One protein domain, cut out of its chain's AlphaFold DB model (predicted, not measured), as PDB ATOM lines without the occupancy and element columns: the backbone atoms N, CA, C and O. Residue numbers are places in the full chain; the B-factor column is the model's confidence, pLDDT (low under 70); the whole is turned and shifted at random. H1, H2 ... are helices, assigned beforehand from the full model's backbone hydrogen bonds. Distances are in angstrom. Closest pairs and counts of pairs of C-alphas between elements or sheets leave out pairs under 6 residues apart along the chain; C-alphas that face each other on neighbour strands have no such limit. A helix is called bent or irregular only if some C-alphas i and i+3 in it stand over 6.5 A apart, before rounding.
ATOM      1  N   SER A  34     238.263 250.801 163.446       93.75
ATOM      2  CA  SER A  34     237.392 251.980 163.376       93.75
ATOM      3  C   SER A  34     237.932 253.142 164.211       93.75
ATOM      4  O   SER A  34     238.151 254.226 163.677       93.75
ATOM      5  N   VAL A  35     238.266 252.896 165.482       94.19
ATOM      6  CA  VAL A  35     238.816 253.916 166.393       94.19
ATOM      7  C   VAL A  35     240.163 254.438 165.890       94.19
ATOM      8  O   VAL A  35     240.428 255.636 165.981       94.19
ATOM      9  N   ALA A  36     241.001 253.562 165.327       95.25
ATOM     10  CA  ALA A  36     242.265 253.961 164.713       95.25
ATOM     11  C   ALA A  36     242.048 254.906 163.519       95.25
ATOM     12  O   ALA A  36     242.758 255.904 163.383       95.25
ATOM     13  N   SER A  37     241.052 254.618 162.676       95.75
ATOM     14  CA  SER A  37     240.724 255.449 161.516       95.75
ATOM     15  C   SER A  37     240.121 256.803 161.899       95.75
ATOM     16  O   SER A  37     240.482 257.816 161.302       95.75
ATOM     17  N   ASP A  38     239.282 256.854 162.938       96.56
ATOM     18  CA  ASP A  38     238.703 258.105 163.440       96.56
ATOM     19  C   ASP A  38     239.787 259.011 164.035       96.56
ATOM     20  O   ASP A  38     239.841 260.205 163.736       96.56
ATOM     21  N   ALA A  39     240.710 258.434 164.809       96.25
ATOM     22  CA  ALA A  39     241.857 259.157 165.352       96.25
ATOM     23  C   ALA A  39     242.801 259.658 164.246       96.25
ATOM     24  O   ALA A  39     243.301 260.781 164.321       96.25
ATOM     25  N   ALA A  40     243.016 258.863 163.194       96.06
ATOM     26  CA  ALA A  40     243.809 259.274 162.038       96.06
ATOM     27  C   ALA A  40     243.171 260.459 161.287       96.06
ATOM     28  O   ALA A  40     243.863 261.420 160.948       96.06
ATOM     29  N   ARG A  41     241.846 260.432 161.085       95.50
ATOM     30  CA  ARG A  41     241.091 261.556 160.495       95.50
ATOM     31  C   ARG A  41     241.161 262.805 161.373       95.50
ATOM     32  O   ARG A  41     241.339 263.904 160.853       95.50
ATOM     33  N   GLN A  42     241.053 262.637 162.690       95.62
ATOM     34  CA  GLN A  42     241.188 263.733 163.648       95.62
ATOM     35  C   GLN A  42     242.581 264.371 163.575       95.62
ATOM     36  O   GLN A  42     242.682 265.594 163.529       95.62
ATOM     37  N   LEU A  43     243.634 263.551 163.508       94.38
ATOM     38  CA  LEU A  43     245.015 264.017 163.413       94.38
ATOM     39  C   LEU A  43     245.241 264.843 162.143       94.38
ATOM     40  O   LEU A  43     245.794 265.937 162.219       94.38
ATOM     41  N   LEU A  44     244.747 264.362 160.997       94.31
ATOM     42  CA  LEU A  44     244.818 265.094 159.731       94.31
ATOM     43  C   LEU A  44     244.072 266.439 159.795       94.31
ATOM     44  O   LEU A  44     244.499 267.408 159.173       94.31
ATOM     45  N   GLY A  45     242.999 266.524 160.587       94.00
ATOM     46  CA  GLY A  45     242.236 267.755 160.803       94.00
ATOM     47  C   GLY A  45     243.012 268.887 161.488       94.00
ATOM     48  O   GLY A  45     242.615 270.043 161.351       94.00
ATOM     49  N   PHE A  46     244.116 268.593 162.188       94.56
ATOM     50  CA  PHE A  46     244.987 269.625 162.769       94.56
ATOM     51  C   PHE A  46     245.937 270.266 161.748       94.56
ATOM     52  O   PHE A  46     246.493 271.330 162.022       94.56
ATOM     53  N   PHE A  47     246.111 269.651 160.577       92.44
ATOM     54  CA  PHE A  47     247.000 270.130 159.523       92.44
ATOM     55  C   PHE A  47     246.209 270.747 158.365       92.44
ATOM     56  O   PHE A  47     245.003 270.536 158.200       92.44
ATOM     57  N   ARG A  48     246.875 271.573 157.554       88.88
ATOM     58  CA  ARG A  48     246.225 272.215 156.406       88.88
ATOM     59  C   ARG A  48     246.031 271.184 155.297       88.88
ATOM     60  O   ARG A  48     246.917 270.387 155.019       88.88
ATOM     61  N   LYS A  49     244.898 271.260 154.590       81.75
ATOM     62  CA  LYS A  49     244.546 270.332 153.494       81.75
ATOM     63  C   LYS A  49     245.563 270.274 152.342       81.75
ATOM     64  O   LYS A  49     245.492 269.347 151.555       81.75
ATOM     65  N   GLY A  50     246.461 271.254 152.225       81.12
ATOM     66  CA  GLY A  50     247.479 271.307 151.171       81.12
ATOM     67  C   GLY A  50     248.773 270.545 151.470       81.12
ATOM     68  O   GLY A  50     249.606 270.451 150.581       81.12
ATOM     69  N   ASP A  51     248.954 270.020 152.687       80.06
ATOM     70  CA  ASP A  51     250.205 269.347 153.080       80.06
ATOM     71  C   ASP A  51     250.217 267.841 152.753       80.06
ATOM     72  O   ASP A  51     251.266 267.204 152.832       80.06
ATOM     73  N   ALA A  52     249.068 267.256 152.396       81.25
ATOM     74  CA  ALA A  52     248.946 265.849 152.024       81.25
ATOM     75  C   ALA A  52     248.530 265.730 150.556       81.25
ATOM     76  O   ALA A  52     247.464 266.211 150.179       81.25
ATOM     77  N   GLU A  53     249.357 265.063 149.753       84.69
ATOM     78  CA  GLU A  53     249.049 264.768 148.349       84.69
ATOM     79  C   GLU A  53     247.876 263.774 148.246       84.69
ATOM     80  O   GLU A  53     246.938 264.020 147.496       84.69
ATOM     81  N   ASP A  54     247.854 262.749 149.116       92.25
ATOM     82  CA  ASP A  54     246.796 261.732 149.196       92.25
ATOM     83  C   ASP A  54     246.314 261.503 150.646       92.25
ATOM     84  O   ASP A  54     246.870 260.670 151.379       92.25
ATOM     85  N   PRO A  55     245.261 262.210 151.102       92.00
ATOM     86  CA  PRO A  55     244.794 262.114 152.485       92.00
ATOM     87  C   PRO A  55     244.228 260.729 152.831       92.00
ATOM     88  O   PRO A  55     244.436 260.251 153.946       92.00
ATOM     89  N   ASP A  56     243.561 260.054 151.892       94.00
ATOM     90  CA  ASP A  56     242.954 258.739 152.134       94.00
ATOM     91  C   ASP A  56     244.016 257.650 152.347       94.00
ATOM     92  O   ASP A  56     243.927 256.859 153.291       94.00
ATOM     93  N   THR A  57     245.070 257.655 151.525       95.25
ATOM     94  CA  THR A  57     246.211 256.738 151.657       95.25
ATOM     95  C   THR A  57     246.956 256.979 152.968       95.25
ATOM     96  O   THR A  57     247.299 256.026 153.676       95.25
ATOM     97  N   TYR A  58     247.158 258.248 153.336       94.06
ATOM     98  CA  TYR A  58     247.796 258.604 154.599       94.06
ATOM     99  C   TYR A  58     246.975 258.125 155.805       94.06
ATOM    100  O   TYR A  58     247.526 257.492 156.707       94.06
ATOM    101  N   VAL A  59     245.655 258.341 155.803       95.75
ATOM    102  CA  VAL A  59     244.753 257.869 156.868       95.75
ATOM    103  C   VAL A  59     244.766 256.343 156.974       95.75
ATOM    104  O   VAL A  59     244.811 255.823 158.088       95.75
ATOM    105  N   ALA A  60     244.781 255.617 155.852       96.56
ATOM    106  CA  ALA A  60     244.863 254.156 155.856       96.56
ATOM    107  C   ALA A  60     246.183 253.651 156.468       96.56
ATOM    108  O   ALA A  60     246.172 252.766 157.330       96.56
ATOM    109  N   GLY A  61     247.317 254.246 156.080       96.19
ATOM    110  CA  GLY A  61     248.627 253.921 156.652       96.19
ATOM    111  C   GLY A  61     248.712 254.254 158.143       96.19
ATOM    112  O   GLY A  61     249.189 253.446 158.944       96.19
ATOM    113  N   LEU A  62     248.183 255.411 158.534       96.19
ATOM    114  CA  LEU A  62     248.157 255.868 159.918       96.19
ATOM    115  C   LEU A  62     247.275 254.967 160.792       96.19
ATOM    116  O   LEU A  62     247.706 254.536 161.861       96.19
ATOM    117  N   ALA A  63     246.085 254.597 160.311       97.00
ATOM    118  CA  ALA A  63     245.196 253.662 160.993       97.00
ATOM    119  C   ALA A  63     245.856 252.287 161.189       97.00
ATOM    120  O   ALA A  63     245.746 251.707 162.268       97.00
ATOM    121  N   ALA A  64     246.604 251.787 160.198       96.50
ATOM    122  CA  ALA A  64     247.331 250.520 160.310       96.50
ATOM    123  C   ALA A  64     248.448 250.557 161.372       96.50
ATOM    124  O   ALA A  64     248.703 249.553 162.046       96.50
ATOM    125  N   VAL A  65     249.113 251.705 161.548       96.06
ATOM    126  CA  VAL A  65     250.101 251.900 162.622       96.06
ATOM    127  C   VAL A  65     249.398 251.985 163.976       96.06
ATOM    128  O   VAL A  65     249.754 251.233 164.886       96.06
ATOM    129  N   LEU A  66     248.375 252.836 164.101       95.75
ATOM    130  CA  LEU A  66     247.638 253.074 165.347       95.75
ATOM    131  C   LEU A  66     246.894 251.826 165.847       95.75
ATOM    132  O   LEU A  66     246.862 251.603 167.055       95.75
ATOM    133  N   ALA A  67     246.403 250.962 164.949       95.69
ATOM    134  CA  ALA A  67     245.769 249.675 165.272       95.69
ATOM    135  C   ALA A  67     246.637 248.775 166.169       95.69
ATOM    136  O   ALA A  67     246.129 247.984 166.964       95.69
ATOM    137  N   LYS A  68     247.964 248.916 166.086       94.38
ATOM    138  CA  LYS A  68     248.900 248.141 166.906       94.38
ATOM    139  C   LYS A  68     248.980 248.633 168.354       94.38
ATOM    140  O   LYS A  68     249.492 247.907 169.203       94.38
ATOM    141  N   TYR A  69     248.534 249.856 168.627       94.38
ATOM    142  CA  TYR A  69     248.632 250.521 169.922       94.38
ATOM    143  C   TYR A  69     247.276 250.524 170.649       94.38
ATOM    144  O   TYR A  69     246.217 250.409 170.022       94.38
ATOM    145  N   PRO A  70     247.292 250.652 171.983       94.62
ATOM    146  CA  PRO A  70     246.077 250.700 172.780       94.62
ATOM    147  C   PRO A  70     245.334 252.033 172.605       94.62
ATOM    148  O   PRO A  70     245.966 253.066 172.365       94.62
ATOM    149  N   PRO A  71     243.993 252.045 172.738       94.31
ATOM    150  CA  PRO A  71     243.166 253.203 172.388       94.31
ATOM    151  C   PRO A  71     243.466 254.453 173.226       94.31
ATOM    152  O   PRO A  71     243.272 255.570 172.757       94.31
ATOM    153  N   ASP A  72     243.958 254.293 174.452       94.25
ATOM    154  CA  ASP A  72     244.349 255.412 175.309       94.25
ATOM    155  C   ASP A  72     245.627 256.109 174.812       94.25
ATOM    156  O   ASP A  72     245.679 257.337 174.776       94.25
ATOM    157  N   VAL A  73     246.609 255.338 174.334       95.56
ATOM    158  CA  VAL A  73     247.834 255.871 173.722       95.56
ATOM    159  C   VAL A  73     247.509 256.539 172.394       95.56
ATOM    160  O   VAL A  73     247.998 257.632 172.126       95.56
ATOM    161  N   VAL A  74     246.632 255.927 171.592       96.25
ATOM    162  CA  VAL A  74     246.159 256.524 170.337       96.25
ATOM    163  C   VAL A  74     245.511 257.887 170.600       96.25
ATOM    164  O   VAL A  74     245.861 258.856 169.934       96.25
ATOM    165  N   ARG A  75     244.642 258.004 171.614       95.25
ATOM    166  CA  ARG A  75     244.028 259.289 172.004       95.25
ATOM    167  C   ARG A  75     245.046 260.310 172.512       95.25
ATOM    168  O   ARG A  75     244.912 261.491 172.207       95.25
ATOM    169  N   ALA A  76     246.051 259.875 173.269       95.69
ATOM    170  CA  ALA A  76     247.100 260.761 173.770       95.69
ATOM    171  C   ALA A  76     247.972 261.322 172.633       95.69
ATOM    172  O   ALA A  76     248.296 262.508 172.631       95.69
ATOM    173  N   VAL A  77     248.314 260.491 171.644       96.56
ATOM    174  CA  VAL A  77     249.158 260.886 170.504       96.56
ATOM    175  C   VAL A  77     248.378 261.686 169.459       96.56
ATOM    176  O   VAL A  77     248.906 262.669 168.938       96.56
ATOM    177  N   ALA A  78     247.130 261.301 169.174       96.00
ATOM    178  CA  ALA A  78     246.262 261.979 168.209       96.00
ATOM    179  C   ALA A  78     245.559 263.227 168.770       96.00
ATOM    180  O   ALA A  78     244.865 263.919 168.032       96.00
ATOM    181  N   GLY A  79     245.711 263.527 170.062       94.44
ATOM    182  CA  GLY A  79     245.166 264.738 170.673       94.44
ATOM    183  C   GLY A  79     245.915 266.019 170.270       94.44
ATOM    184  O   GLY A  79     247.027 265.956 169.741       94.44
ATOM    185  N   PRO A  80     245.361 267.206 170.587       93.88
ATOM    186  CA  PRO A  80     245.978 268.496 170.249       93.88
ATOM    187  C   PRO A  80     247.331 268.724 170.945       93.88
ATOM    188  O   PRO A  80     248.203 269.393 170.405       93.88
ATOM    189  N   TYR A  81     247.528 268.135 172.127       94.81
ATOM    190  CA  TYR A  81     248.791 268.179 172.875       94.81
ATOM    191  C   TYR A  81     249.751 267.033 172.516       94.81
ATOM    192  O   TYR A  81     250.813 266.906 173.122       94.81
ATOM    193  N   GLY A  82     249.356 266.171 171.574       95.00
ATOM    194  CA  GLY A  82     250.146 265.045 171.101       95.00
ATOM    195  C   GLY A  82     251.133 265.466 170.015       95.00
ATOM    196  O   GLY A  82     251.865 266.447 170.159       95.00
ATOM    197  N   ILE A  83     251.160 264.728 168.904       95.44
ATOM    198  CA  ILE A  83     252.126 264.990 167.824       95.44
ATOM    199  C   ILE A  83     251.885 266.335 167.126       95.44
ATOM    200  O   ILE A  83     252.842 267.023 166.783       95.44
ATOM    201  N   ALA A  84     250.622 266.759 167.018       94.62
ATOM    202  CA  ALA A  84     250.247 268.039 166.419       94.62
ATOM    203  C   ALA A  84     250.806 269.254 167.184       94.62
ATOM    204  O   ALA A  84     251.031 270.304 166.593       94.62
ATOM    205  N   GLY A  85     251.069 269.116 168.489       94.88
ATOM    206  CA  GLY A  85     251.719 270.160 169.284       94.88
ATOM    207  C   GLY A  85     253.244 270.189 169.139       94.88
ATOM    208  O   GLY A  85     253.868 271.190 169.484       94.88
ATOM    209  N   LYS A  86     253.854 269.102 168.646       94.56
ATOM    210  CA  LYS A  86     255.313 268.953 168.509       94.56
ATOM    211  C   LYS A  86     255.813 269.339 167.116       94.56
ATOM    212  O   LYS A  86     256.911 269.880 167.001       94.56
ATOM    213  N   THR A  87     255.038 269.066 166.064       94.00
ATOM    214  CA  THR A  87     255.443 269.314 164.673       94.00
ATOM    215  C   THR A  87     254.575 270.378 164.015       94.00
ATOM    216  O   THR A  87     253.358 270.402 164.154       94.00
ATOM    217  N   LYS A  88     255.212 271.276 163.255       93.00
ATOM    218  CA  LYS A  88     254.506 272.302 162.469       93.00
ATOM    219  C   LYS A  88     253.925 271.748 161.163       93.00
ATOM    220  O   LYS A  88     252.956 272.295 160.649       93.00
ATOM    221  N   PHE A  89     254.549 270.704 160.628       92.81
ATOM    222  CA  PHE A  89     254.199 270.066 159.362       92.81
ATOM    223  C   PHE A  89     253.600 268.681 159.601       92.81
ATOM    224  O   PHE A  89     253.708 268.139 160.708       92.81
ATOM    225  N   LEU A  90     252.990 268.128 158.548       94.00
ATOM    226  CA  LEU A  90     252.397 266.797 158.558       94.00
ATOM    227  C   LEU A  90     253.449 265.756 158.986       94.00
ATOM    228  O   LEU A  90     254.471 265.619 158.308       94.00
ATOM    229  N   PRO A  91     253.233 265.035 160.100       94.81
ATOM    230  CA  PRO A  91     254.211 264.087 160.595       94.81
ATOM    231  C   PRO A  91     254.287 262.860 159.690       94.81
ATOM    232  O   PRO A  91     253.292 262.381 159.135       94.81
ATOM    233  N   THR A  92     255.478 262.298 159.588       95.44
ATOM    234  CA  THR A  92     255.713 261.022 158.912       95.44
ATOM    235  C   THR A  92     255.151 259.855 159.735       95.44
ATOM    236  O   THR A  92     255.034 259.923 160.961       95.44
ATOM    237  N   LEU A  93     254.844 258.727 159.081       95.94
ATOM    238  CA  LEU A  93     254.383 257.514 159.778       95.94
ATOM    239  C   LEU A  93     255.405 257.008 160.815       95.94
ATOM    240  O   LEU A  93     255.018 256.429 161.831       95.94
ATOM    241  N   SER A  94     256.701 257.239 160.578       96.88
ATOM    242  CA  SER A  94     257.772 256.943 161.533       96.88
ATOM    243  C   SER A  94     257.689 257.806 162.788       96.88
ATOM    244  O   SER A  94     257.760 257.263 163.883       96.88
ATOM    245  N   GLU A  95     257.467 259.113 162.653       97.00
ATOM    246  CA  GLU A  95     257.361 260.013 163.808       97.00
ATOM    247  C   GLU A  95     256.130 259.694 164.657       97.00
ATOM    248  O   GLU A  95     256.205 259.710 165.886       97.00
ATOM    249  N   VAL A  96     255.008 259.334 164.021       96.88
ATOM    250  CA  VAL A  96     253.818 258.873 164.751       96.88
ATOM    251  C   VAL A  96     254.130 257.600 165.530       96.88
ATOM    252  O   VAL A  96     253.790 257.505 166.710       96.88
ATOM    253  N   ARG A  97     254.791 256.626 164.894       96.56
ATOM    254  CA  ARG A  97     255.191 255.384 165.562       96.56
ATOM    255  C   ARG A  97     256.075 255.679 166.771       96.56
ATOM    256  O   ARG A  97     255.813 255.155 167.848       96.56
ATOM    257  N   ASP A  98     257.076 256.532 166.604       96.38
ATOM    258  CA  ASP A  98     258.027 256.854 167.663       96.38
ATOM    259  C   ASP A  98     257.340 257.618 168.815       96.38
ATOM    260  O   ASP A  98     257.591 257.326 169.985       96.38
ATOM    261  N   ALA A  99     256.377 258.501 168.516       96.56
ATOM    262  CA  ALA A  99     255.537 259.150 169.526       96.56
ATOM    263  C   ALA A  99     254.640 258.150 170.284       96.56
ATOM    264  O   ALA A  99     254.462 258.267 171.500       96.56
ATOM    265  N   CYS A 100     254.091 257.146 169.594       95.56
ATOM    266  CA  CYS A 100     253.334 256.070 170.231       95.56
ATOM    267  C   CYS A 100     254.218 255.177 171.117       95.56
ATOM    268  O   CYS A 100     253.778 254.779 172.197       95.56
ATOM    269  N   GLU A 101     255.451 254.873 170.701       94.38
ATOM    270  CA  GLU A 101     256.425 254.150 171.535       94.38
ATOM    271  C   GLU A 101     256.809 254.961 172.781       94.38
ATOM    272  O   GLU A 101     256.836 254.421 173.888       94.38
ATOM    273  N   GLU A 102     257.032 256.270 172.635       94.94
ATOM    274  CA  GLU A 102     257.323 257.160 173.763       94.94
ATOM    275  C   GLU A 102     256.169 257.178 174.779       94.94
ATOM    276  O   GLU A 102     256.395 257.034 175.983       94.94
ATOM    277  N   ALA A 103     254.925 257.272 174.303       94.50
ATOM    278  CA  ALA A 103     253.735 257.217 175.151       94.50
ATOM    279  C   ALA A 103     253.514 255.836 175.802       94.50
ATOM    280  O   ALA A 103     252.912 255.743 176.872       94.50
ATOM    281  N   MET A 104     254.020 254.758 175.195       93.44
ATOM    282  CA  MET A 104     253.994 253.407 175.768       93.44
ATOM    283  C   MET A 104     255.081 253.176 176.826       93.44
ATOM    284  O   MET A 104     254.927 252.275 177.657       93.44
ATOM    285  N   ARG A 105     256.151 253.982 176.849       91.12
ATOM    286  CA  ARG A 105     257.292 253.809 177.763       91.12
ATOM    287  C   ARG A 105     256.889 253.648 179.241       91.12
ATOM    288  O   ARG A 105     257.333 252.670 179.844       91.12
ATOM    289  N   PRO A 106     255.987 254.468 179.820       90.50
ATOM    290  CA  PRO A 106     255.566 254.300 181.215       90.50
ATOM    291  C   PRO A 106     254.905 252.942 181.496       90.50
ATOM    292  O   PRO A 106     255.040 252.397 182.593       90.50
ATOM    293  N   ARG A 107     254.205 252.368 180.507       89.62
ATOM    294  CA  ARG A 107     253.565 251.048 180.628       89.62
ATOM    295  C   ARG A 107     254.594 249.929 180.619       89.62
ATOM    296  O   ARG A 107     254.492 249.014 181.432       89.62
ATOM    297  N   TYR A 108     255.595 250.017 179.746       86.50
ATOM    298  CA  TYR A 108     256.701 249.060 179.738       86.50
ATOM    299  C   TYR A 108     257.487 249.109 181.049       86.50
ATOM    300  O   TYR A 108     257.777 248.064 181.627       86.50
ATOM    301  N   GLU A 109     257.762 250.306 181.568       87.25
ATOM    302  CA  GLU A 109     258.434 250.485 182.859       87.25
ATOM    303  C   GLU A 109     257.604 249.940 184.030       87.25
ATOM    304  O   GLU A 109     258.154 249.350 184.960       87.25
ATOM    305  N   ALA A 110     256.280 250.119 184.019       86.50
ATOM    306  CA  ALA A 110     255.394 249.531 185.023       86.50
ATOM    307  C   ALA A 110     255.417 247.993 184.967       86.50
ATOM    308  O   ALA A 110     255.668 247.353 185.987       86.50
ATOM    309  N   ALA A 111     255.265 247.408 183.777       84.94
ATOM    310  CA  ALA A 111     255.312 245.959 183.587       84.94
ATOM    311  C   ALA A 111     256.675 245.361 183.986       84.94
ATOM    312  O   ALA A 111     256.731 244.314 184.632       84.94
ATOM    313  N   ALA A 112     257.777 246.043 183.662       86.44
ATOM    314  CA  ALA A 112     259.119 245.634 184.073       86.44
ATOM    315  C   ALA A 112     259.281 245.667 185.602       86.44
ATOM    316  O   ALA A 112     259.799 244.715 186.186       86.44
ATOM    317  N   ARG A 113     258.780 246.720 186.266       86.50
ATOM    318  CA  ARG A 113     258.783 246.819 187.736       86.50
ATOM    319  C   ARG A 113     257.964 245.708 188.391       86.50
ATOM    320  O   ARG A 113     258.385 245.176 189.415       86.50
ATOM    321  N   GLU A 114     256.816 245.350 187.830       86.31
ATOM    322  CA  GLU A 114     255.998 244.241 188.334       86.31
ATOM    323  C   GLU A 114     256.680 242.884 188.145       86.31
ATOM    324  O   GLU A 114     256.674 242.060 189.060       86.31
ATOM    325  N   ALA A 115     257.298 242.656 186.984       85.94
ATOM    326  CA  ALA A 115     258.052 241.435 186.722       85.94
ATOM    327  C   ALA A 115     259.229 241.281 187.697       85.94
ATOM    328  O   ALA A 115     259.443 240.197 188.237       85.94
ATOM    329  N   GLU A 116     259.946 242.372 187.969       90.06
ATOM    330  CA  GLU A 116     261.047 242.371 188.928       90.06
ATOM    331  C   GLU A 116     260.558 242.110 190.356       90.06
ATOM    332  O   GLU A 116     261.114 241.268 191.058       90.06
ATOM    333  N   ARG A 117     259.449 242.739 190.768       90.50
ATOM    334  CA  ARG A 117     258.825 242.470 192.075       90.50
ATOM    335  C   ARG A 117     258.486 240.995 192.256       90.50
ATOM    336  O   ARG A 117     258.828 240.430 193.289       90.50
ATOM    337  N   LYS A 118     257.884 240.362 191.246       91.31
ATOM    338  CA  LYS A 118     257.553 238.927 191.282       91.31
ATOM    339  C   LYS A 118     258.799 238.046 191.389       91.31
ATOM    340  O   LYS A 118     258.785 237.055 192.111       91.31
ATOM    341  N   ARG A 119     259.884 238.403 190.692       92.12
ATOM    342  CA  ARG A 119     261.164 237.678 190.786       92.12
ATOM    343  C   ARG A 119     261.773 237.784 192.180       92.12
ATOM    344  O   ARG A 119     262.162 236.763 192.740       92.12
ATOM    345  N   ILE A 120     261.823 238.989 192.743       94.19
ATOM    346  CA  ILE A 120     262.337 239.224 194.099       94.19
ATOM    347  C   ILE A 120     261.490 238.472 195.128       94.19
ATOM    348  O   ILE A 120     262.034 237.821 196.016       94.19
ATOM    349  N   GLU A 121     260.164 238.521 195.001       94.50
ATOM    350  CA  GLU A 121     259.242 237.810 195.888       94.50
ATOM    351  C   GLU A 121     259.470 236.294 195.849       94.50
ATOM    352  O   GLU A 121     259.617 235.675 196.902       94.50
ATOM    353  N   ALA A 122     259.617 235.712 194.655       94.06
ATOM    354  CA  ALA A 122     259.935 234.295 194.500       94.06
ATOM    355  C   ALA A 122     261.278 233.926 195.160       94.06
ATOM    356  O   ALA A 122     261.357 232.933 195.884       94.06
ATOM    357  N   GLN A 123     262.317 234.754 194.983       95.00
ATOM    358  CA  GLN A 123     263.622 234.544 195.626       95.00
ATOM    359  C   GLN A 123     263.547 234.642 197.158       95.00
ATOM    360  O   GLN A 123     264.207 233.880 197.871       95.00
ATOM    361  N   LEU A 124     262.755 235.578 197.687       95.12
ATOM    362  CA  LEU A 124     262.551 235.729 199.128       95.12
ATOM    363  C   LEU A 124     261.764 234.557 199.713       95.12
ATOM    364  O   LEU A 124     262.096 234.092 200.804       95.12
ATOM    365  N   GLU A 125     260.755 234.055 199.003       94.81
ATOM    366  CA  GLU A 125     259.984 232.891 199.435       94.81
ATOM    367  C   GLU A 125     260.839 231.619 199.443       94.81
ATOM    368  O   GLU A 125     260.791 230.849 200.406       94.81
ATOM    369  N   GLU A 126     261.666 231.419 198.418       93.44
ATOM    370  CA  GLU A 126     262.623 230.315 198.365       93.44
ATOM    371  C   GLU A 126     263.609 230.382 199.541       93.44
ATOM    372  O   GLU A 126     263.774 229.401 200.276       93.44
ATOM    373  N   ARG A 127     264.183 231.566 199.810       93.00
ATOM    374  CA  ARG A 127     265.018 231.788 201.001       93.00
ATOM    375  C   ARG A 127     264.267 231.516 202.297       93.00
ATOM    376  O   ARG A 127     264.849 230.932 203.211       93.00
ATOM    377  N   ARG A 128     263.000 231.927 202.400       93.25
ATOM    378  CA  ARG A 128     262.170 231.692 203.589       93.25
ATOM    379  C   ARG A 128     261.983 230.195 203.829       93.25
ATOM    380  O   ARG A 128     262.246 229.740 204.939       93.25
ATOM    381  N   LYS A 129     261.633 229.427 202.792       90.38
ATOM    382  CA  LYS A 129     261.484 227.961 202.861       90.38
ATOM    383  C   LYS A 129     262.790 227.274 203.257       90.38
ATOM    384  O   LYS A 129     262.788 226.397 204.117       90.38
ATOM    385  N   TRP A 130     263.916 227.708 202.690       85.19
ATOM    386  CA  TRP A 130     265.233 227.189 203.063       85.19
ATOM    387  C   TRP A 130     265.558 227.454 204.537       85.19
ATOM    388  O   TRP A 130     265.991 226.555 205.257       85.19
ATOM    389  N   GLN A 131     265.312 228.677 205.012       85.56
ATOM    390  CA  GLN A 131     265.520 229.030 206.416       85.56
ATOM    391  C   GLN A 131     264.584 228.261 207.354       85.56
ATOM    392  O   GLN A 131     265.009 227.859 208.435       85.56
ATOM    393  N   GLU A 132     263.328 228.036 206.970       83.00
ATOM    394  CA  GLU A 132     262.387 227.201 207.726       83.00
ATOM    395  C   GLU A 132     262.861 225.745 207.799       83.00
ATOM    396  O   GLU A 132     262.867 225.162 208.885       83.00
TER     397      GLU A 132
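What this domain is: This is residues 34 to 132 of the 200 residues of an uncharacterized protein of Rhizobiales bacterium GAS113 (UniProt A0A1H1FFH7). A small head of short helices, H1 to H4 packed together with the arm H5a, has one long helical arm, H5b, leading away from it, and residues 105 to 132 stick out. The printed part has 99 residues with five named helices, H1 to H5 in order, and no named strand: all helix. It is extended, with a radius of gyration of the C-alphas of 20.1 A and spans of 73 by 24 by 17 A.

How they stand to each other: Start at H1, residues 34 to 45, which touches H2, residues 55 to 66, opposite ways at a steep tilt of 52 degrees; their closest C-alphas, Ala 36 and Ala 63, are 4.7 A apart. H1 also touches H3, residues 71 to 78, the same way at a shallow tilt of 12 degrees, closest at the C-alphas of Leu 43 and Ala 78, 5.4 A. H5, residues 93 to 132, is one helix by its hydrogen bonds but bent: C-alphas 103 and 106 are 7.0 A apart, and its arms H5a, residues 93 to 103, and H5b, residues 106 to 132, stand at a steep tilt of 41 degrees. H3 touches H5a opposite ways at a steep tilt of 58 degrees, closest at the C-alphas of Val 73 and Ala 103, 6.2 A. H2 touches H5a with residues 61 to 66 alone, at a shallow tilt of 33 degrees, only just short of steep; the closest C-alphas, Leu 62 and Leu 93, are 6.4 A apart. The helix packing is part aligned, at shallow tilts, and part crossed. H4, residues 83 to 86, is close but not clearly touching to H3, and H5b touches no helix. Every O i to N i+4 pair is within hydrogen-bond range in H1, H2, H3, H5a and H5b; H4 is too short for one.

Where its parts are: Find C-alpha 34 at (237.392, 251.980, 163.376); from there H1 runs 16.7 A. H2 covers 16.0 A, H3 10.2 A and H5a 15.4 A. H5b runs 38.5 A to C-alpha 132 at (262.387, 227.201, 207.726).

The domain as a whole: The two C-alphas farthest apart, Gly 50 and Glu 132, are 73.3 A apart. Without residues 105 to 132, which stand free, the body spans 31 by 24 by 18 A. The printed part has no cut, its links are tight or short, and no printed residue is under 70 in pLDDT.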